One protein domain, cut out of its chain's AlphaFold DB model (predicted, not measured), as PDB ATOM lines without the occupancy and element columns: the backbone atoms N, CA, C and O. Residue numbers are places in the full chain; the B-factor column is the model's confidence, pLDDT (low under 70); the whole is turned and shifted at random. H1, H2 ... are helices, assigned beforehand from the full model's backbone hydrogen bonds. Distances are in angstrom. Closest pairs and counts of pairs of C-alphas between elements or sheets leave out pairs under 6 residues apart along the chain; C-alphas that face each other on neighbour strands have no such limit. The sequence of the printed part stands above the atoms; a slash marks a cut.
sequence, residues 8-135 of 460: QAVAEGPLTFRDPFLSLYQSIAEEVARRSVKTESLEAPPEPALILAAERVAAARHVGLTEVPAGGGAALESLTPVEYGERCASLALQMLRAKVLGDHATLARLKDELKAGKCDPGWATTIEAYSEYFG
ATOM      1  N   GLN A   8     234.258 193.902  74.184       68.25
ATOM      2  CA  GLN A   8     234.738 195.280  74.141       68.25
ATOM      3  C   GLN A   8     234.810 195.871  75.555       68.25
ATOM      4  O   GLN A   8     235.804 196.514  75.887       68.25
ATOM      5  N   ALA A   9     233.845 195.552  76.421       70.50
ATOM      6  CA  ALA A   9     233.860 195.978  77.822       70.50
ATOM      7  C   ALA A   9     235.097 195.469  78.595       70.50
ATOM      8  O   ALA A   9     235.648 196.187  79.425       70.50
ATOM      9  N   VAL A  10     235.597 194.262  78.288       68.69
ATOM     10  CA  VAL A  10     236.862 193.756  78.871       68.69
ATOM     11  C   VAL A  10     238.055 194.617  78.443       68.69
ATOM     12  O   VAL A  10     238.963 194.867  79.233       68.69
ATOM     13  N   ALA A  11     238.058 195.090  77.194       69.69
ATOM     14  CA  ALA A  11     239.109 195.960  76.676       69.69
ATOM     15  C   ALA A  11     239.029 197.388  77.248       69.69
ATOM     16  O   ALA A  11     240.068 198.038  77.392       69.69
ATOM     17  N   GLU A  12     237.823 197.855  77.581       73.38
ATOM     18  CA  GLU A  12     237.553 199.134  78.254       73.38
ATOM     19  C   GLU A  12     237.988 199.128  79.724       73.38
ATOM     20  O   GLU A  12     238.348 200.162  80.269       73.38
ATOM     21  N   GLY A  13     238.076 197.965  80.354       77.94
ATOM     22  CA  GLY A  13     238.624 197.841  81.698       77.94
ATOM     23  C   GLY A  13     237.798 196.897  82.542       77.94
ATOM     24  O   GLY A  13     236.587 196.788  82.344       77.94
ATOM     25  N   PRO A  14     238.434 196.176  83.468       81.88
ATOM     26  CA  PRO A  14     237.737 195.153  84.214       81.88
ATOM     27  C   PRO A  14     236.821 195.734  85.288       81.88
ATOM     28  O   PRO A  14     237.082 196.815  85.812       81.88
ATOM     29  N   LEU A  15     235.788 194.982  85.677       84.62
ATOM     30  CA  LEU A  15     235.148 195.225  86.974       84.62
ATOM     31  C   LEU A  15     236.129 194.850  88.077       84.62
ATOM     32  O   LEU A  15     236.818 193.844  87.958       84.62
ATOM     33  N   THR A  16     236.172 195.597  89.169       83.44
ATOM     34  CA  THR A  16     237.046 195.288  90.308       83.44
ATOM     35  C   THR A  16     236.225 195.274  91.586       83.44
ATOM     36  O   THR A  16     235.248 196.012  91.709       83.44
ATOM     37  N   PHE A  17     236.625 194.462  92.561       83.12
ATOM     38  CA  PHE A  17     235.905 194.355  93.828       83.12
ATOM     39  C   PHE A  17     236.833 194.632  95.002       83.12
ATOM     40  O   PHE A  17     237.858 193.975  95.145       83.12
ATOM     41  N   ARG A  18     236.399 195.502  95.917       76.69
ATOM     42  CA  ARG A  18     237.059 195.691  97.222       76.69
ATOM     43  C   ARG A  18     236.991 194.452  98.115       76.69
ATOM     44  O   ARG A  18     237.611 194.420  99.166       76.69
ATOM     45  N   ASP A  19     236.200 193.448  97.734       79.62
ATOM     46  CA  ASP A  19     236.232 192.144  98.378       79.62
ATOM     47  C   ASP A  19     237.488 191.387  97.893       79.62
ATOM     48  O   ASP A  19     237.549 190.975  96.729       79.62
ATOM     49  N   PRO A  20     238.500 191.187  98.748       77.25
ATOM     50  CA  PRO A  20     239.734 190.484  98.385       77.25
ATOM     51  C   PRO A  20     239.529 189.033  97.959       77.25
ATOM     52  O   PRO A  20     240.326 188.508  97.183       77.25
ATOM     53  N   PHE A  21     238.478 188.358  98.434       83.19
ATOM     54  CA  PHE A  21     238.174 187.001  97.990       83.19
ATOM     55  C   PHE A  21     237.704 187.002  96.526       83.19
ATOM     56  O   PHE A  21     238.157 186.170  95.735       83.19
ATOM     57  N   LEU A  22     236.850 187.955  96.144       86.69
ATOM     58  CA  LEU A  22     236.435 188.158  94.756       86.69
ATOM     59  C   LEU A  22     237.599 188.635  93.883       86.69
ATOM     60  O   LEU A  22     237.765 188.123  92.780       86.69
ATOM     61  N   SER A  23     238.449 189.529  94.384       86.75
ATOM     62  CA  SER A  23     239.652 189.972  93.670       86.75
ATOM     63  C   SER A  23     240.635 188.833  93.399       86.75
ATOM     64  O   SER A  23     241.119 188.683  92.276       86.75
ATOM     65  N   LEU A  24     240.876 187.963  94.385       86.56
ATOM     66  CA  LEU A  24     241.727 186.788  94.201       86.56
ATOM     67  C   LEU A  24     241.135 185.828  93.166       86.56
ATOM     68  O   LEU A  24     241.849 185.278  92.326       86.56
ATOM     69  N   TYR A  25     239.816 185.641  93.210       88.06
ATOM     70  CA  TYR A  25     239.096 184.861  92.213       88.06
ATOM     71  C   TYR A  25     239.252 185.440  90.797       88.06
ATOM     72  O   TYR A  25     239.421 184.669  89.852       88.06
ATOM     73  N   GLN A  26     239.273 186.766  90.639       90.31
ATOM     74  CA  GLN A  26     239.522 187.403  89.345       90.31
ATOM     75  C   GLN A  26     240.953 187.175  88.842       90.31
ATOM     76  O   GLN A  26     241.124 186.853  87.666       90.31
ATOM     77  N   SER A  27     241.970 187.249  89.709       89.44
ATOM     78  CA  SER A  27     243.351 186.895  89.333       89.44
ATOM     79  C   SER A  27     243.454 185.432  88.883       89.44
ATOM     80  O   SER A  27     244.064 185.136  87.854       89.44
ATOM     81  N   ILE A  28     242.787 184.513  89.594       88.94
ATOM     82  CA  ILE A  28     242.696 183.096  89.210       88.94
ATOM     83  C   ILE A  28     242.031 182.955  87.836       88.94
ATOM     84  O   ILE A  28     242.555 182.247  86.976       88.94
ATOM     85  N   ALA A  29     240.899 183.626  87.611       89.81
ATOM     86  CA  ALA A  29     240.172 183.572  86.347       89.81
ATOM     87  C   ALA A  29     241.019 184.078  85.171       89.81
ATOM     88  O   ALA A  29     241.066 183.429  84.126       89.81
ATOM     89  N   GLU A  30     241.733 185.193  85.347       88.19
ATOM     90  CA  GLU A  30     242.618 185.753  84.323       88.19
ATOM     91  C   GLU A  30     243.822 184.838  84.039       88.19
ATOM     92  O   GLU A  30     244.267 184.712  82.899       88.19
ATOM     93  N   GLU A  31     244.363 184.154  85.049       88.56
ATOM     94  CA  GLU A  31     245.423 183.164  84.850       88.56
ATOM     95  C   GLU A  31     244.936 181.916  84.108       88.56
ATOM     96  O   GLU A  31     245.621 181.440  83.198       88.56
ATOM     97  N   VAL A  32     243.747 181.409  84.450       86.56
ATOM     98  CA  VAL A  32     243.124 180.282  83.743       86.56
ATOM     99  C   VAL A  32     242.871 180.655  82.288       86.56
ATOM    100  O   VAL A  32     243.382 179.973  81.403       86.56
ATOM    101  N   ALA A  33     242.191 181.775  82.036       84.56
ATOM    102  CA  ALA A  33     241.837 182.215  80.690       84.56
ATOM    103  C   ALA A  33     243.066 182.341  79.772       84.56
ATOM    104  O   ALA A  33     243.053 181.871  78.633       84.56
ATOM    105  N   ARG A  34     244.178 182.876  80.290       83.00
ATOM    106  CA  ARG A  34     245.439 182.997  79.541       83.00
ATOM    107  C   ARG A  34     246.123 181.663  79.275       83.00
ATOM    108  O   ARG A  34     246.780 181.502  78.244       83.00
ATOM    109  N   ARG A  35     246.034 180.707  80.202       80.50
ATOM    110  CA  ARG A  35     246.578 179.356  79.993       80.50
ATOM    111  C   ARG A  35     245.773 178.599  78.944       80.50
ATOM    112  O   ARG A  35     246.397 177.964  78.100       80.50
ATOM    113  N   SER A  36     244.450 178.741  78.940       70.62
ATOM    114  CA  SER A  36     243.557 178.103  77.965       70.62
ATOM    115  C   SER A  36     243.846 178.539  76.521       70.62
ATOM    116  O   SER A  36     243.790 177.715  75.612       70.62
ATOM    117  N   VAL A  37     244.236 179.802  76.294       60.81
ATOM    118  CA  VAL A  37     244.656 180.290  74.961       60.81
ATOM    119  C   VAL A  37     245.939 179.609  74.473       60.81
ATOM    120  O   VAL A  37     246.092 179.358  73.281       60.81
ATOM    121  N   LYS A  38     246.868 179.275  75.377       58.91
ATOM    122  CA  LYS A  38     248.156 178.657  75.013       58.91
ATOM    123  C   LYS A  38     248.046 177.180  74.636       58.91
ATOM    124  O   LYS A  38     248.977 176.658  74.030       58.91
ATOM    125  N   THR A  39     246.964 176.502  75.011       54.16
ATOM    126  CA  THR A  39     246.782 175.058  74.796       54.16
ATOM    127  C   THR A  39     245.959 174.698  73.554       54.16
ATOM    128  O   THR A  39     245.746 173.509  73.340       54.16
ATOM    129  N   GLU A  40     245.521 175.671  72.735       50.91
ATOM    130  CA  GLU A  40     244.720 175.460  71.502       50.91
ATOM    131  C   GLU A  40     243.575 174.435  71.671       50.91
ATOM    132  O   GLU A  40     243.257 173.656  70.770       50.91
ATOM    133  N   SER A  41     242.939 174.401  72.847       46.91
ATOM    134  CA  SER A  41     241.789 173.526  73.069       46.91
ATOM    135  C   SER A  41     240.603 174.048  72.258       46.91
ATOM    136  O   SER A  41     240.064 175.110  72.563       46.91
ATOM    137  N   LEU A  42     240.176 173.292  71.242       42.72
ATOM    138  CA  LEU A  42     239.030 173.614  70.374       42.72
ATOM    139  C   LEU A  42     237.693 173.755  71.135       42.72
ATOM    140  O   LEU A  42     236.728 174.261  70.570       42.72
ATOM    141  N   GLU A  43     237.632 173.316  72.395       48.56
ATOM    142  CA  GLU A  43     236.447 173.386  73.261       48.56
ATOM    143  C   GLU A  43     236.531 174.502  74.326       48.56
ATOM    144  O   GLU A  43     235.561 174.730  75.048       48.56
ATOM    145  N   ALA A  44     237.664 175.210  74.448       49.56
ATOM    146  CA  ALA A  44     237.814 176.277  75.438       49.56
ATOM    147  C   ALA A  44     237.219 177.604  74.922       49.56
ATOM    148  O   ALA A  44     237.554 178.038  73.816       49.56
ATOM    149  N   PRO A  45     236.359 178.289  75.703       57.12
ATOM    150  CA  PRO A  45     235.885 179.615  75.332       57.12
ATOM    151  C   PRO A  45     237.065 180.604  75.220       57.12
ATOM    152  O   PRO A  45     238.040 180.481  75.965       57.12
ATOM    153  N   PRO A  46     236.997 181.591  74.305       63.50
ATOM    154  CA  PRO A  46     238.059 182.582  74.141       63.50
ATOM    155  C   PRO A  46     238.284 183.364  75.444       63.50
ATOM    156  O   PRO A  46     237.335 183.598  76.192       63.50
ATOM    157  N   GLU A  47     239.521 183.800  75.704       69.31
ATOM    158  CA  GLU A  47     239.935 184.468  76.957       69.31
ATOM    159  C   GLU A  47     238.946 185.539  77.473       69.31
ATOM    160  O   GLU A  47     238.561 185.459  78.642       69.31
ATOM    161  N   PRO A  48     238.423 186.464  76.636       73.38
ATOM    162  CA  PRO A  48     237.441 187.450  77.088       73.38
ATOM    163  C   PRO A  48     236.144 186.838  77.631       73.38
ATOM    164  O   PRO A  48     235.551 187.383  78.554       73.38
ATOM    165  N   ALA A  49     235.697 185.695  77.103       76.44
ATOM    166  CA  ALA A  49     234.464 185.046  77.546       76.44
ATOM    167  C   ALA A  49     234.603 184.419  78.944       76.44
ATOM    168  O   ALA A  49     233.665 184.493  79.734       76.44
ATOM    169  N   LEU A  50     235.772 183.857  79.278       79.50
ATOM    170  CA  LEU A  50     236.053 183.348  80.630       79.50
ATOM    171  C   LEU A  50     236.135 184.479  81.654       79.50
ATOM    172  O   LEU A  50     235.583 184.357  82.747       79.50
ATOM    173  N   ILE A  51     236.785 185.584  81.285       83.50
ATOM    174  CA  ILE A  51     236.889 186.770  82.139       83.50
ATOM    175  C   ILE A  51     235.495 187.356  82.395       83.50
ATOM    176  O   ILE A  51     235.135 187.566  83.549       83.50
ATOM    177  N   LEU A  52     234.664 187.525  81.360       83.62
ATOM    178  CA  LEU A  52     233.288 188.022  81.506       83.62
ATOM    179  C   LEU A  52     232.410 187.107  82.363       83.62
ATOM    180  O   LEU A  52     231.628 187.590  83.181       83.62
ATOM    181  N   ALA A  53     232.534 185.788  82.195       84.75
ATOM    182  CA  ALA A  53     231.819 184.821  83.021       84.75
ATOM    183  C   ALA A  53     232.208 184.959  84.503       84.75
ATOM    184  O   ALA A  53     231.336 185.005  85.373       84.75
ATOM    185  N   ALA A  54     233.507 185.084  84.792       86.88
ATOM    186  CA  ALA A  54     234.005 185.303  86.145       86.88
ATOM    187  C   ALA A  54     233.552 186.656  86.723       86.88
ATOM    188  O   ALA A  54     233.097 186.700  87.865       86.88
ATOM    189  N   GLU A  55     233.594 187.743  85.943       87.31
ATOM    190  CA  GLU A  55     233.088 189.062  86.356       87.31
ATOM    191  C   GLU A  55     231.608 189.004  86.751       87.31
ATOM    192  O   GLU A  55     231.233 189.512  87.805       87.31
ATOM    193  N   ARG A  56     230.762 188.340  85.951       85.62
ATOM    194  CA  ARG A  56     229.325 188.187  86.247       85.62
ATOM    195  C   ARG A  56     229.085 187.391  87.524       85.62
ATOM    196  O   ARG A  56     228.264 187.786  88.350       85.62
ATOM    197  N   VAL A  57     229.817 186.291  87.701       85.88
ATOM    198  CA  VAL A  57     229.752 185.461  88.912       85.88
ATOM    199  C   VAL A  57     230.179 186.260  90.147       85.88
ATOM    200  O   VAL A  57     229.493 186.219  91.170       85.88
ATOM    201  N   ALA A  58     231.276 187.015  90.054       86.56
ATOM    202  CA  ALA A  58     231.768 187.853  91.141       86.56
ATOM    203  C   ALA A  58     230.796 188.999  91.465       86.56
ATOM    204  O   ALA A  58     230.453 189.188  92.631       86.56
ATOM    205  N   ALA A  59     230.261 189.688  90.452       84.75
ATOM    206  CA  ALA A  59     229.280 190.759  90.625       84.75
ATOM    207  C   ALA A  59     227.987 190.259  91.284       84.75
ATOM    208  O   ALA A  59     227.497 190.874  92.231       84.75
ATOM    209  N   ALA A  60     227.459 189.109  90.844       83.56
ATOM    210  CA  ALA A  60     226.293 188.487  91.467       83.56
ATOM    211  C   ALA A  60     226.556 188.170  92.946       83.56
ATOM    212  O   ALA A  60     225.714 188.433  93.808       83.56
ATOM    213  N   ARG A  61     227.750 187.651  93.258       83.12
ATOM    214  CA  ARG A  61     228.141 187.348  94.635       83.12
ATOM    215  C   ARG A  61     228.296 188.606  95.490       83.12
ATOM    216  O   ARG A  61     227.877 188.582  96.647       83.12
ATOM    217  N   HIS A  62     228.859 189.673  94.929       80.69
ATOM    218  CA  HIS A  62     229.060 190.957  95.597       80.69
ATOM    219  C   HIS A  62     227.736 191.557  96.094       80.69
ATOM    220  O   HIS A  62     227.651 191.995  97.237       80.69
ATOM    221  N   VAL A  63     226.665 191.470  95.294       78.31
ATOM    222  CA  VAL A  63     225.317 191.940  95.679       78.31
ATOM    223  C   VAL A  63     224.513 190.922  96.509       78.31
ATOM    224  O   VAL A  63     223.305 191.064  96.683       78.31
ATOM    225  N   GLY A  64     225.166 189.879  97.030       74.69
ATOM    226  CA  GLY A  64     224.561 188.918  97.953       74.69
ATOM    227  C   GLY A  64     223.765 187.785  97.303       74.69
ATOM    228  O   GLY A  64     223.145 187.001  98.026       74.69
ATOM    229  N   LEU A  65     223.799 187.629  95.974       70.75
ATOM    230  CA  LEU A  65     223.173 186.476  95.325       70.75
ATOM    231  C   LEU A  65     223.969 185.203  95.649       70.75
ATOM    232  O   LEU A  65     225.206 185.165  95.646       70.75
ATOM    233  N   THR A  66     223.246 184.146  96.011       58.97
ATOM    234  CA  THR A  66     223.831 182.858  96.407       58.97
ATOM    235  C   THR A  66     224.160 181.976  95.212       58.97
ATOM    236  O   THR A  66     225.086 181.175  95.299       58.97
ATOM    237  N   GLU A  67     223.453 182.158  94.098       58.31
ATOM    238  CA  GLU A  67     223.650 181.433  92.848       58.31
ATOM    239  C   GLU A  67     223.497 182.408  91.676       58.31
ATOM    240  O   GLU A  67     222.583 183.236  91.669       58.31
ATOM    241  N   VAL A  68     224.382 182.314  90.679       52.88
ATOM    242  CA  VAL A  68     224.060 182.849  89.350       52.88
ATOM    243  C   VAL A  68     222.963 181.937  88.807       52.88
ATOM    244  O   VAL A  68     223.173 180.720  88.845       52.88
ATOM    245  N   PRO A  69     221.805 182.455  88.353       45.12
ATOM    246  CA  PRO A  69     220.772 181.615  87.773       45.12
ATOM    247  C   PRO A  69     221.355 180.956  86.524       45.12
ATOM    248  O   PRO A  69     221.396 181.551  85.454       45.12
ATOM    249  N   ALA A  70     221.842 179.724  86.664       43.59
ATOM    250  CA  ALA A  70     221.997 178.860  85.514       43.59
ATOM    251  C   ALA A  70     220.590 178.698  84.935       43.59
ATOM    252  O   ALA A  70     219.648 178.469  85.705       43.59
ATOM    253  N   GLY A  71     220.437 178.822  83.615       40.66
ATOM    254  CA  GLY A  71     219.238 178.345  82.929       40.66
ATOM    255  C   GLY A  71     218.816 177.010  83.554       40.66
ATOM    256  O   GLY A  71     219.621 176.084  83.657       40.66
ATOM    257  N   GLY A  72     217.621 176.999  84.151       35.41
ATOM    258  CA  GLY A  72     217.305 176.143  85.294       35.41
ATOM    259  C   GLY A  72     217.614 174.661  85.102       35.41
ATOM    260  O   GLY A  72     217.248 174.087  84.089       35.41
ATOM    261  N   GLY A  73     218.244 174.037  86.104       40.22
ATOM    262  CA  GLY A  73     218.305 172.577  86.302       40.22
ATOM    263  C   GLY A  73     218.853 171.721  85.151       40.22
ATOM    264  O   GLY A  73     218.805 170.495  85.245       40.22
ATOM    265  N   ALA A  74     219.340 172.328  84.073       47.78
ATOM    266  CA  ALA A  74     219.694 171.638  82.850       47.78
ATOM    267  C   ALA A  74     221.081 170.987  82.996       47.78
ATOM    268  O   ALA A  74     221.988 171.557  83.607       47.78
ATOM    269  N   ALA A  75     221.256 169.774  82.463       58.12
ATOM    270  CA  ALA A  75     222.569 169.129  82.400       58.12
ATOM    271  C   ALA A  75     223.555 170.044  81.647       58.12
ATOM    272  O   ALA A  75     223.149 170.688  80.679       58.12
ATOM    273  N   LEU A  76     224.837 170.087  82.052       57.22
ATOM    274  CA  LEU A  76     225.873 170.944  81.433       57.22
ATOM    275  C   LEU A  76     225.900 170.853  79.893       57.22
ATOM    276  O   LEU A  76     226.219 171.828  79.228       57.22
ATOM    277  N   GLU A  77     225.500 169.706  79.341       57.50
ATOM    278  CA  GLU A  77     225.414 169.397  77.907       57.50
ATOM    279  C   GLU A  77     224.322 170.174  77.142       57.50
ATOM    280  O   GLU A  77     224.312 170.167  75.915       57.50
ATOM    281  N   SER A  78     223.398 170.830  77.848       64.25
ATOM    282  CA  SER A  78     222.274 171.589  77.272       64.25
ATOM    283  C   SER A  78     222.414 173.109  77.404       64.25
ATOM    284  O   SER A  78     221.539 173.845  76.951       64.25
ATOM    285  N   LEU A  79     223.511 173.574  78.009       71.00
ATOM    286  CA  LEU A  79     223.806 174.991  78.191       71.00
ATOM    287  C   LEU A  79     224.404 175.593  76.916       71.00
ATOM    288  O   LEU A  79     225.174 174.951  76.197       71.00
ATOM    289  N   THR A  80     224.099 176.861  76.653       76.56
ATOM    290  CA  THR A  80     224.847 177.643  75.665       76.56
ATOM    291  C   THR A  80     226.316 177.775  76.097       76.56
ATOM    292  O   THR A  80     226.616 177.691  77.290       76.56
ATOM    293  N   PRO A  81     227.263 178.048  75.178       72.81
ATOM    294  CA  PRO A  81     228.672 178.234  75.542       72.81
ATOM    295  C   PRO A  81     228.905 179.304  76.622       72.81
ATOM    296  O   PRO A  81     229.811 179.173  77.444       72.81
ATOM    297  N   VAL A  82     228.070 180.349  76.641       72.44
ATOM    298  CA  VAL A  82     228.118 181.416  77.653       72.44
ATOM    299  C   VAL A  82     227.660 180.895  79.015       72.44
ATOM    300  O   VAL A  82     228.396 181.024  79.989       72.44
ATOM    301  N   GLU A  83     226.492 180.251  79.080       75.88
ATOM    302  CA  GLU A  83     225.961 179.666  80.322       75.88
ATOM    303  C   GLU A  83     226.882 178.570  80.875       75.88
ATOM    304  O   GLU A  83     227.062 178.442  82.086       75.88
ATOM    305  N   TYR A  84     227.505 177.794  79.988       79.56
ATOM    306  CA  TYR A  84     228.495 176.789  80.350       79.56
ATOM    307  C   TYR A  84     229.736 177.429  80.993       79.56
ATOM    308  O   TYR A  84     230.177 176.996  82.061       79.56
ATOM    309  N   GLY A  85     230.262 178.508  80.398       80.25
ATOM    310  CA  GLY A  85     231.366 179.285  80.966       80.25
ATOM    311  C   GLY A  85     231.034 179.867  82.343       80.25
ATOM    312  O   GLY A  85     231.815 179.709  83.282       80.25
ATOM    313  N   GLU A  86     229.853 180.468  82.499       82.00
ATOM    314  CA  GLU A  86     229.357 180.993  83.780       82.00
ATOM    315  C   GLU A  86     229.186 179.896  84.834       82.00
ATOM    316  O   GLU A  86     229.531 180.094  86.003       82.00
ATOM    317  N   ARG A  87     228.720 178.705  84.436       83.75
ATOM    318  CA  ARG A  87     228.605 177.559  85.341       83.75
ATOM    319  C   ARG A  87     229.973 177.096  85.834       83.75
ATOM    320  O   ARG A  87     230.132 176.904  87.040       83.75
ATOM    321  N   CYS A  88     230.958 176.955  84.947       86.75
ATOM    322  CA  CYS A  88     232.327 176.598  85.330       86.75
ATOM    323  C   CYS A  88     232.954 177.652  86.252       86.75
ATOM    324  O   CYS A  88     233.524 177.309  87.290       86.75
ATOM    325  N   ALA A  89     232.784 178.932  85.919       88.19
ATOM    326  CA  ALA A  89     233.233 180.054  86.732       88.19
ATOM    327  C   ALA A  89     232.583 180.034  88.134       88.19
ATOM    328  O   ALA A  89     233.282 180.176  89.142       88.19
ATOM    329  N   SER A  90     231.275 179.768  88.224       88.19
ATOM    330  CA  SER A  90     230.543 179.644  89.493       88.19
ATOM    331  C   SER A  90     231.030 178.471  90.345       88.19
ATOM    332  O   SER A  90     231.283 178.643  91.540       88.19
ATOM    333  N   LEU A  91     231.213 177.290  89.743       88.56
ATOM    334  CA  LEU A  91     231.758 176.120  90.436       88.56
ATOM    335  C   LEU A  91     233.168 176.397  90.973       88.56
ATOM    336  O   LEU A  91     233.469 176.041  92.112       88.56
ATOM    337  N   ALA A  92     234.013 177.090  90.202       89.88
ATOM    338  CA  ALA A  92     235.349 177.479  90.637       89.88
ATOM    339  C   ALA A  92     235.325 178.462  91.822       89.88
ATOM    340  O   ALA A  92     236.074 178.270  92.782       89.88
ATOM    341  N   LEU A  93     234.431 179.461  91.817       89.38
ATOM    342  CA  LEU A  93     234.259 180.377  92.952       89.38
ATOM    343  C   LEU A  93     233.822 179.625  94.219       89.38
ATOM    344  O   LEU A  93     234.369 179.840  95.305       89.38
ATOM    345  N   GLN A  94     232.854 178.713  94.090       89.38
ATOM    346  CA  GLN A  94     232.410 177.867  95.200       89.38
ATOM    347  C   GLN A  94     233.541 176.972  95.711       89.38
ATOM    348  O   GLN A  94     233.679 176.782  96.918       89.38
ATOM    349  N   MET A  95     234.378 176.456  94.809       89.50
ATOM    350  CA  MET A  95     235.509 175.607  95.160       89.50
ATOM    351  C   MET A  95     236.576 176.395  95.924       89.50
ATOM    352  O   MET A  95     237.065 175.920  96.951       89.50
ATOM    353  N   LEU A  96     236.896 177.614  95.474       88.19
ATOM    354  CA  LEU A  96     237.779 178.534  96.190       88.19
ATOM    355  C   LEU A  96     237.230 178.819  97.593       88.19
ATOM    356  O   LEU A  96     237.969 178.723  98.571       88.19
ATOM    357  N   ARG A  97     235.920 179.077  97.718       87.31
ATOM    358  CA  ARG A  97     235.264 179.307  99.013       87.31
ATOM    359  C   ARG A  97     235.346 178.094  99.933       87.31
ATOM    360  O   ARG A  97     235.718 178.241 101.093       87.31
ATOM    361  N   ALA A  98     235.016 176.905  99.432       87.00
ATOM    362  CA  ALA A  98     235.092 175.667 100.202       87.00
ATOM    363  C   ALA A  98     236.523 175.419 100.694       87.00
ATOM    364  O   ALA A  98     236.732 175.069 101.853       87.00
ATOM    365  N   LYS A  99     237.519 175.689  99.842       86.31
ATOM    366  CA  LYS A  99     238.931 175.580 100.213       86.31
ATOM    367  C   LYS A  99     239.323 176.579 101.301       86.31
ATOM    368  O   LYS A  99     239.955 176.176 102.271       86.31
ATOM    369  N   VAL A 100     238.913 177.839 101.165       82.38
ATOM    370  CA  VAL A 100     239.122 178.903 102.159       82.38
ATOM    371  C   VAL A 100     238.484 178.564 103.512       82.38
ATOM    372  O   VAL A 100     239.087 178.801 104.552       82.38
ATOM    373  N   LEU A 101     237.282 177.986 103.514       84.00
ATOM    374  CA  LEU A 101     236.559 177.623 104.738       84.00
ATOM    375  C   LEU A 101     237.013 176.289 105.354       84.00
ATOM    376  O   LEU A 101     236.495 175.900 106.398       84.00
ATOM    377  N   GLY A 102     237.943 175.565 104.723       85.31
ATOM    378  CA  GLY A 102     238.333 174.221 105.158       85.31
ATOM    379  C   GLY A 102     237.232 173.164 104.982       85.31
ATOM    380  O   GLY A 102     237.290 172.101 105.595       85.31
ATOM    381  N   ASP A 103     236.227 173.425 104.142       88.62
ATOM    382  CA  ASP A 103     235.146 172.483 103.846       88.62
ATOM    383  C   ASP A 103     235.612 171.439 102.818       88.62
ATOM    384  O   ASP A 103     235.407 171.555 101.606       88.62
ATOM    385  N   HIS A 104     236.284 170.404 103.323       91.00
ATOM    386  CA  HIS A 104     236.861 169.337 102.506       91.00
ATOM    387  C   HIS A 104     235.815 168.516 101.738       91.00
ATOM    388  O   HIS A 104     236.108 168.050 100.636       91.00
ATOM    389  N   ALA A 105     234.611 168.344 102.291       90.06
ATOM    390  CA  ALA A 105     233.555 167.555 101.664       90.06
ATOM    391  C   ALA A 105     232.983 168.284 100.443       90.06
ATOM    392  O   ALA A 105     232.923 167.720  99.347       90.06
ATOM    393  N   THR A 106     232.639 169.566 100.605       89.19
ATOM    394  CA  THR A 106     232.177 170.405  99.495       89.19
ATOM    395  C   THR A 106     233.283 170.585  98.457       89.19
ATOM    396  O   THR A 106     233.015 170.489  97.261       89.19
ATOM    397  N   LEU A 107     234.537 170.769  98.889       88.88
ATOM    398  CA  LEU A 107     235.684 170.874  97.986       88.88
ATOM    399  C   LEU A 107     235.841 169.631  97.096       88.88
ATOM    400  O   LEU A 107     236.039 169.778  95.892       88.88
ATOM    401  N   ALA A 108     235.746 168.423  97.659       88.56
ATOM    402  CA  ALA A 108     235.845 167.182  96.887       88.56
ATOM    403  C   ALA A 108     234.709 167.059  95.859       88.56
ATOM    404  O   ALA A 108     234.976 166.850  94.676       88.56
ATOM    405  N   ARG A 109     233.460 167.299  96.282       91.25
ATOM    406  CA  ARG A 109     232.288 167.279  95.392       91.25
ATOM    407  C   ARG A 109     232.430 168.265  94.228       91.25
ATOM    408  O   ARG A 109     232.187 167.902  93.083       91.25
ATOM    409  N   LEU A 110     232.842 169.504  94.505       89.19
ATOM    410  CA  LEU A 110     232.985 170.542  93.480       89.19
ATOM    411  C   LEU A 110     234.106 170.233  92.479       89.19
ATOM    412  O   LEU A 110     233.965 170.548  91.300       89.19
ATOM    413  N   LYS A 111     235.197 169.588  92.915       87.25
ATOM    414  CA  LYS A 111     236.242 169.101  91.999       87.25
ATOM    415  C   LYS A 111     235.709 168.033  91.048       87.25
ATOM    416  O   LYS A 111     236.002 168.090  89.854       87.25
ATOM    417  N   ASP A 112     234.926 167.090  91.566       84.81
ATOM    418  CA  ASP A 112     234.311 166.049  90.745       84.81
ATOM    419  C   ASP A 112     233.300 166.645  89.758       84.81
ATOM    420  O   ASP A 112     233.297 166.261  88.592       84.81
ATOM    421  N   GLU A 113     232.509 167.638  90.176       83.31
ATOM    422  CA  GLU A 113     231.568 168.354  89.303       83.31
ATOM    423  C   GLU A 113     232.271 169.166  88.208       83.31
ATOM    424  O   GLU A 113     231.865 169.082  87.049       83.31
ATOM    425  N   LEU A 114     233.348 169.895  88.529       83.44
ATOM    426  CA  LEU A 114     234.167 170.597  87.530       83.44
ATOM    427  C   LEU A 114     234.728 169.620  86.489       83.44
ATOM    428  O   LEU A 114     234.689 169.897  85.289       83.44
ATOM    429  N   LYS A 115     235.223 168.463  86.942       81.62
ATOM    430  CA  LYS A 115     235.788 167.428  86.072       81.62
ATOM    431  C   LYS A 115     234.721 166.757  85.206       81.62
ATOM    432  O   LYS A 115     234.920 166.613  84.003       81.62
ATOM    433  N   ALA A 116     233.606 166.336  85.805       80.12
ATOM    434  CA  ALA A 116     232.500 165.690  85.099       80.12
ATOM    435  C   ALA A 116     231.856 166.639  84.084       80.12
ATOM    436  O   ALA A 116     231.525 166.230  82.975       80.12
ATOM    437  N   GLY A 117     231.751 167.917  84.447       72.50
ATOM    438  CA  GLY A 117     231.267 168.978  83.583       72.50
ATOM    439  C   GLY A 117     232.248 169.426  82.512       72.50
ATOM    440  O   GLY A 117     231.902 170.366  81.827       72.50
ATOM    441  N   LYS A 118     233.432 168.803  82.364       79.38
ATOM    442  CA  LYS A 118     234.486 169.169  81.392       79.38
ATOM    443  C   LYS A 118     234.929 170.643  81.459       79.38
ATOM    444  O   LYS A 118     235.360 171.218  80.458       79.38
ATOM    445  N   CYS A 119     234.844 171.267  82.632       82.56
ATOM    446  CA  CYS A 119     235.423 172.591  82.841       82.56
ATOM    447  C   CYS A 119     236.955 172.528  82.721       82.56
ATOM    448  O   CYS A 119     237.561 171.491  82.999       82.56
ATOM    449  N   ASP A 120     237.589 173.644  82.343       78.88
ATOM    450  CA  ASP A 120     239.049 173.708  82.216       78.88
ATOM    451  C   ASP A 120     239.728 173.296  83.546       78.88
ATOM    452  O   ASP A 120     239.462 173.908  84.591       78.88
ATOM    453  N   PRO A 121     240.609 172.273  83.553       78.06
ATOM    454  CA  PRO A 121     241.297 171.826  84.768       78.06
ATOM    455  C   PRO A 121     242.215 172.905  85.375       78.06
ATOM    456  O   PRO A 121     242.614 172.801  86.541       78.06
ATOM    457  N   GLY A 122     242.523 173.961  84.619       80.69
ATOM    458  CA  GLY A 122     243.170 175.186  85.064       80.69
ATOM    459  C   GLY A 122     242.505 175.792  86.296       80.69
ATOM    460  O   GLY A 122     243.210 176.240  87.193       80.69
ATOM    461  N   TRP A 123     241.174 175.739  86.420       85.38
ATOM    462  CA  TRP A 123     240.486 176.249  87.614       85.38
ATOM    463  C   TRP A 123     240.949 175.547  88.891       85.38
ATOM    464  O   TRP A 123     241.339 176.199  89.861       85.38
ATOM    465  N   ALA A 124     240.947 174.212  88.887       83.62
ATOM    466  CA  ALA A 124     241.342 173.423  90.047       83.62
ATOM    467  C   ALA A 124     242.828 173.586  90.376       83.62
ATOM    468  O   ALA A 124     243.181 173.829  91.531       83.62
ATOM    469  N   THR A 125     243.682 173.505  89.355       83.69
ATOM    470  CA  THR A 125     245.140 173.582  89.518       83.69
ATOM    471  C   THR A 125     245.610 174.975  89.946       83.69
ATOM    472  O   THR A 125     246.455 175.082  90.832       83.69
ATOM    473  N   THR A 126     245.030 176.052  89.405       81.88
ATOM    474  CA  THR A 126     245.361 177.428  89.810       81.88
ATOM    475  C   THR A 126     244.879 177.722  91.233       81.88
ATOM    476  O   THR A 126     245.641 178.270  92.025       81.88
ATOM    477  N   ILE A 127     243.669 177.290  91.619       85.25
ATOM    478  CA  ILE A 127     243.180 177.441  93.005       85.25
ATOM    479  C   ILE A 127     244.087 176.699  93.995       85.25
ATOM    480  O   ILE A 127     244.364 177.204  95.087       85.25
ATOM    481  N   GLU A 128     244.573 175.508  93.638       84.31
ATOM    482  CA  GLU A 128     245.552 174.773  94.441       84.31
ATOM    483  C   GLU A 128     246.871 175.526  94.575       84.31
ATOM    484  O   GLU A 128     247.283 175.780  95.706       84.31
ATOM    485  N   ALA A 129     247.461 175.960  93.461       81.94
ATOM    486  CA  ALA A 129     248.713 176.707  93.460       81.94
ATOM    487  C   ALA A 129     248.616 178.002  94.285       81.94
ATOM    488  O   ALA A 129     249.499 178.290  95.090       81.94
ATOM    489  N   TYR A 130     247.517 178.752  94.154       79.25
ATOM    490  CA  TYR A 130     247.286 179.982  94.919       79.25
ATOM    491  C   TYR A 130     247.123 179.688  96.407       79.25
ATOM    492  O   TYR A 130     247.726 180.360  97.241       79.25
ATOM    493  N   SER A 131     246.363 178.647  96.755       79.88
ATOM    494  CA  SER A 131     246.193 178.237  98.153       79.88
ATOM    495  C   SER A 131     247.506 177.763  98.779       79.88
ATOM    496  O   SER A 131     247.746 178.003  99.957       79.88
ATOM    497  N   GLU A 132     248.358 177.076  98.020       80.75
ATOM    498  CA  GLU A 132     249.682 176.663  98.487       80.75
ATOM    499  C   GLU A 132     250.617 177.858  98.639       80.75
ATOM    500  O   GLU A 132     251.365 177.936  99.614       80.75
ATOM    501  N   TYR A 133     250.570 178.793  97.691       72.94
ATOM    502  CA  TYR A 133     251.456 179.946  97.660       72.94
ATOM    503  C   TYR A 133     251.097 180.984  98.731       72.94
ATOM    504  O   TYR A 133     251.973 181.353  99.516       72.94
ATOM    505  N   PHE A 134     249.825 181.384  98.822       69.81
ATOM    506  CA  PHE A 134     249.321 182.434  99.722       69.81
ATOM    507  C   PHE A 134     248.690 181.899 101.014       69.81
ATOM    508  O   PHE A 134     248.494 182.649 101.969       69.81
ATOM    509  N   GLY A 135     248.423 180.594 101.095       69.81
ATOM    510  CA  GLY A 135     247.708 179.981 102.216       69.81
ATOM    511  C   GLY A 135     246.202 180.076 102.071       69.81
ATOM    512  O   GLY A 135     245.665 180.842 101.271       69.81
TER     513      GLY A 135
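AT A GLANCE: This is residues 8 to 135 of the 460 residues of the protein "Metallophosphoesterase" of Methylobacterium sp. 17Sr1-1 (UniProt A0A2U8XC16). Two helical hairpins, H2 with H3 and H4 with H5, are packed crosswise, H3 on H4, with H4 nearest the middle of a rounded body. H6 packs steeply across H2, and the short H1 lies outside the H2 and H3 hairpin, on the side away from H5. The printed part has 128 residues with six named helices, H1 to H6 in chain order, and no named strand: all helix. It is compact, with a radius of gyration of the C-alphas of 13.7 A, and spans 35 by 33 by 31 A.

IN THESE COORDINATES: The longest helix, H4, covers residues 81 to 100 and 28.6 A, from C-alpha 81 at (228.672, 178.234, 75.542) to C-alpha 100 at (239.122, 178.903, 102.159). H3 is residues 47 to 62, 22.5 A, and H2 is residues 20 to 38, 27.5 A. H5 is residues 104 to 116, 18.3 A; H1 is residues 8 to 12. H6, residues 122 to 134, 17.5 A, ends at C-alpha 134 (249.321, 182.434, 99.722).

HOW THE PARTS SIT: H4 is the hub. H3 touches it at a steep tilt of 55 degrees, the same way, the C-alphas of Ala 53 and Glu 86 closest at 4.6 A. H5 forms a hairpin with H4 at 22 degrees, closest at Ala 98 and Leu 107, C-alphas 5.3 A apart. H2 and H3 form a hairpin at 16 degrees; their closest C-alphas, Ala 33 and Glu 47, are 4.8 A apart. H6 touches H2 through residues 28 to 36 of H2 alone, at a steep tilt of 49 degrees, opposite ways, closest at the C-alphas of Val 32 and Gly 122, 5.3 A. H1 and H3 only just touch, with 3 pairs of C-alphas within 8 A, closest at Val 10 and Pro 48, 6.6 A. H2 and H5 are apart. Every O i to N i+4 pair is within hydrogen-bond range in H1, H3, H4, H5 and H6; in H2, 14 of 15 are.

THE WHOLE: The C-alphas farthest apart, those of Glu 12 and Ala 105, are 39.5 A apart. The printed part has no cut. The link from H3 to H4, residues 63 to 80, is long. Mean pLDDT of the printed part is 76.8; residues 37 to 47 and 66 to 78 are among those under 70.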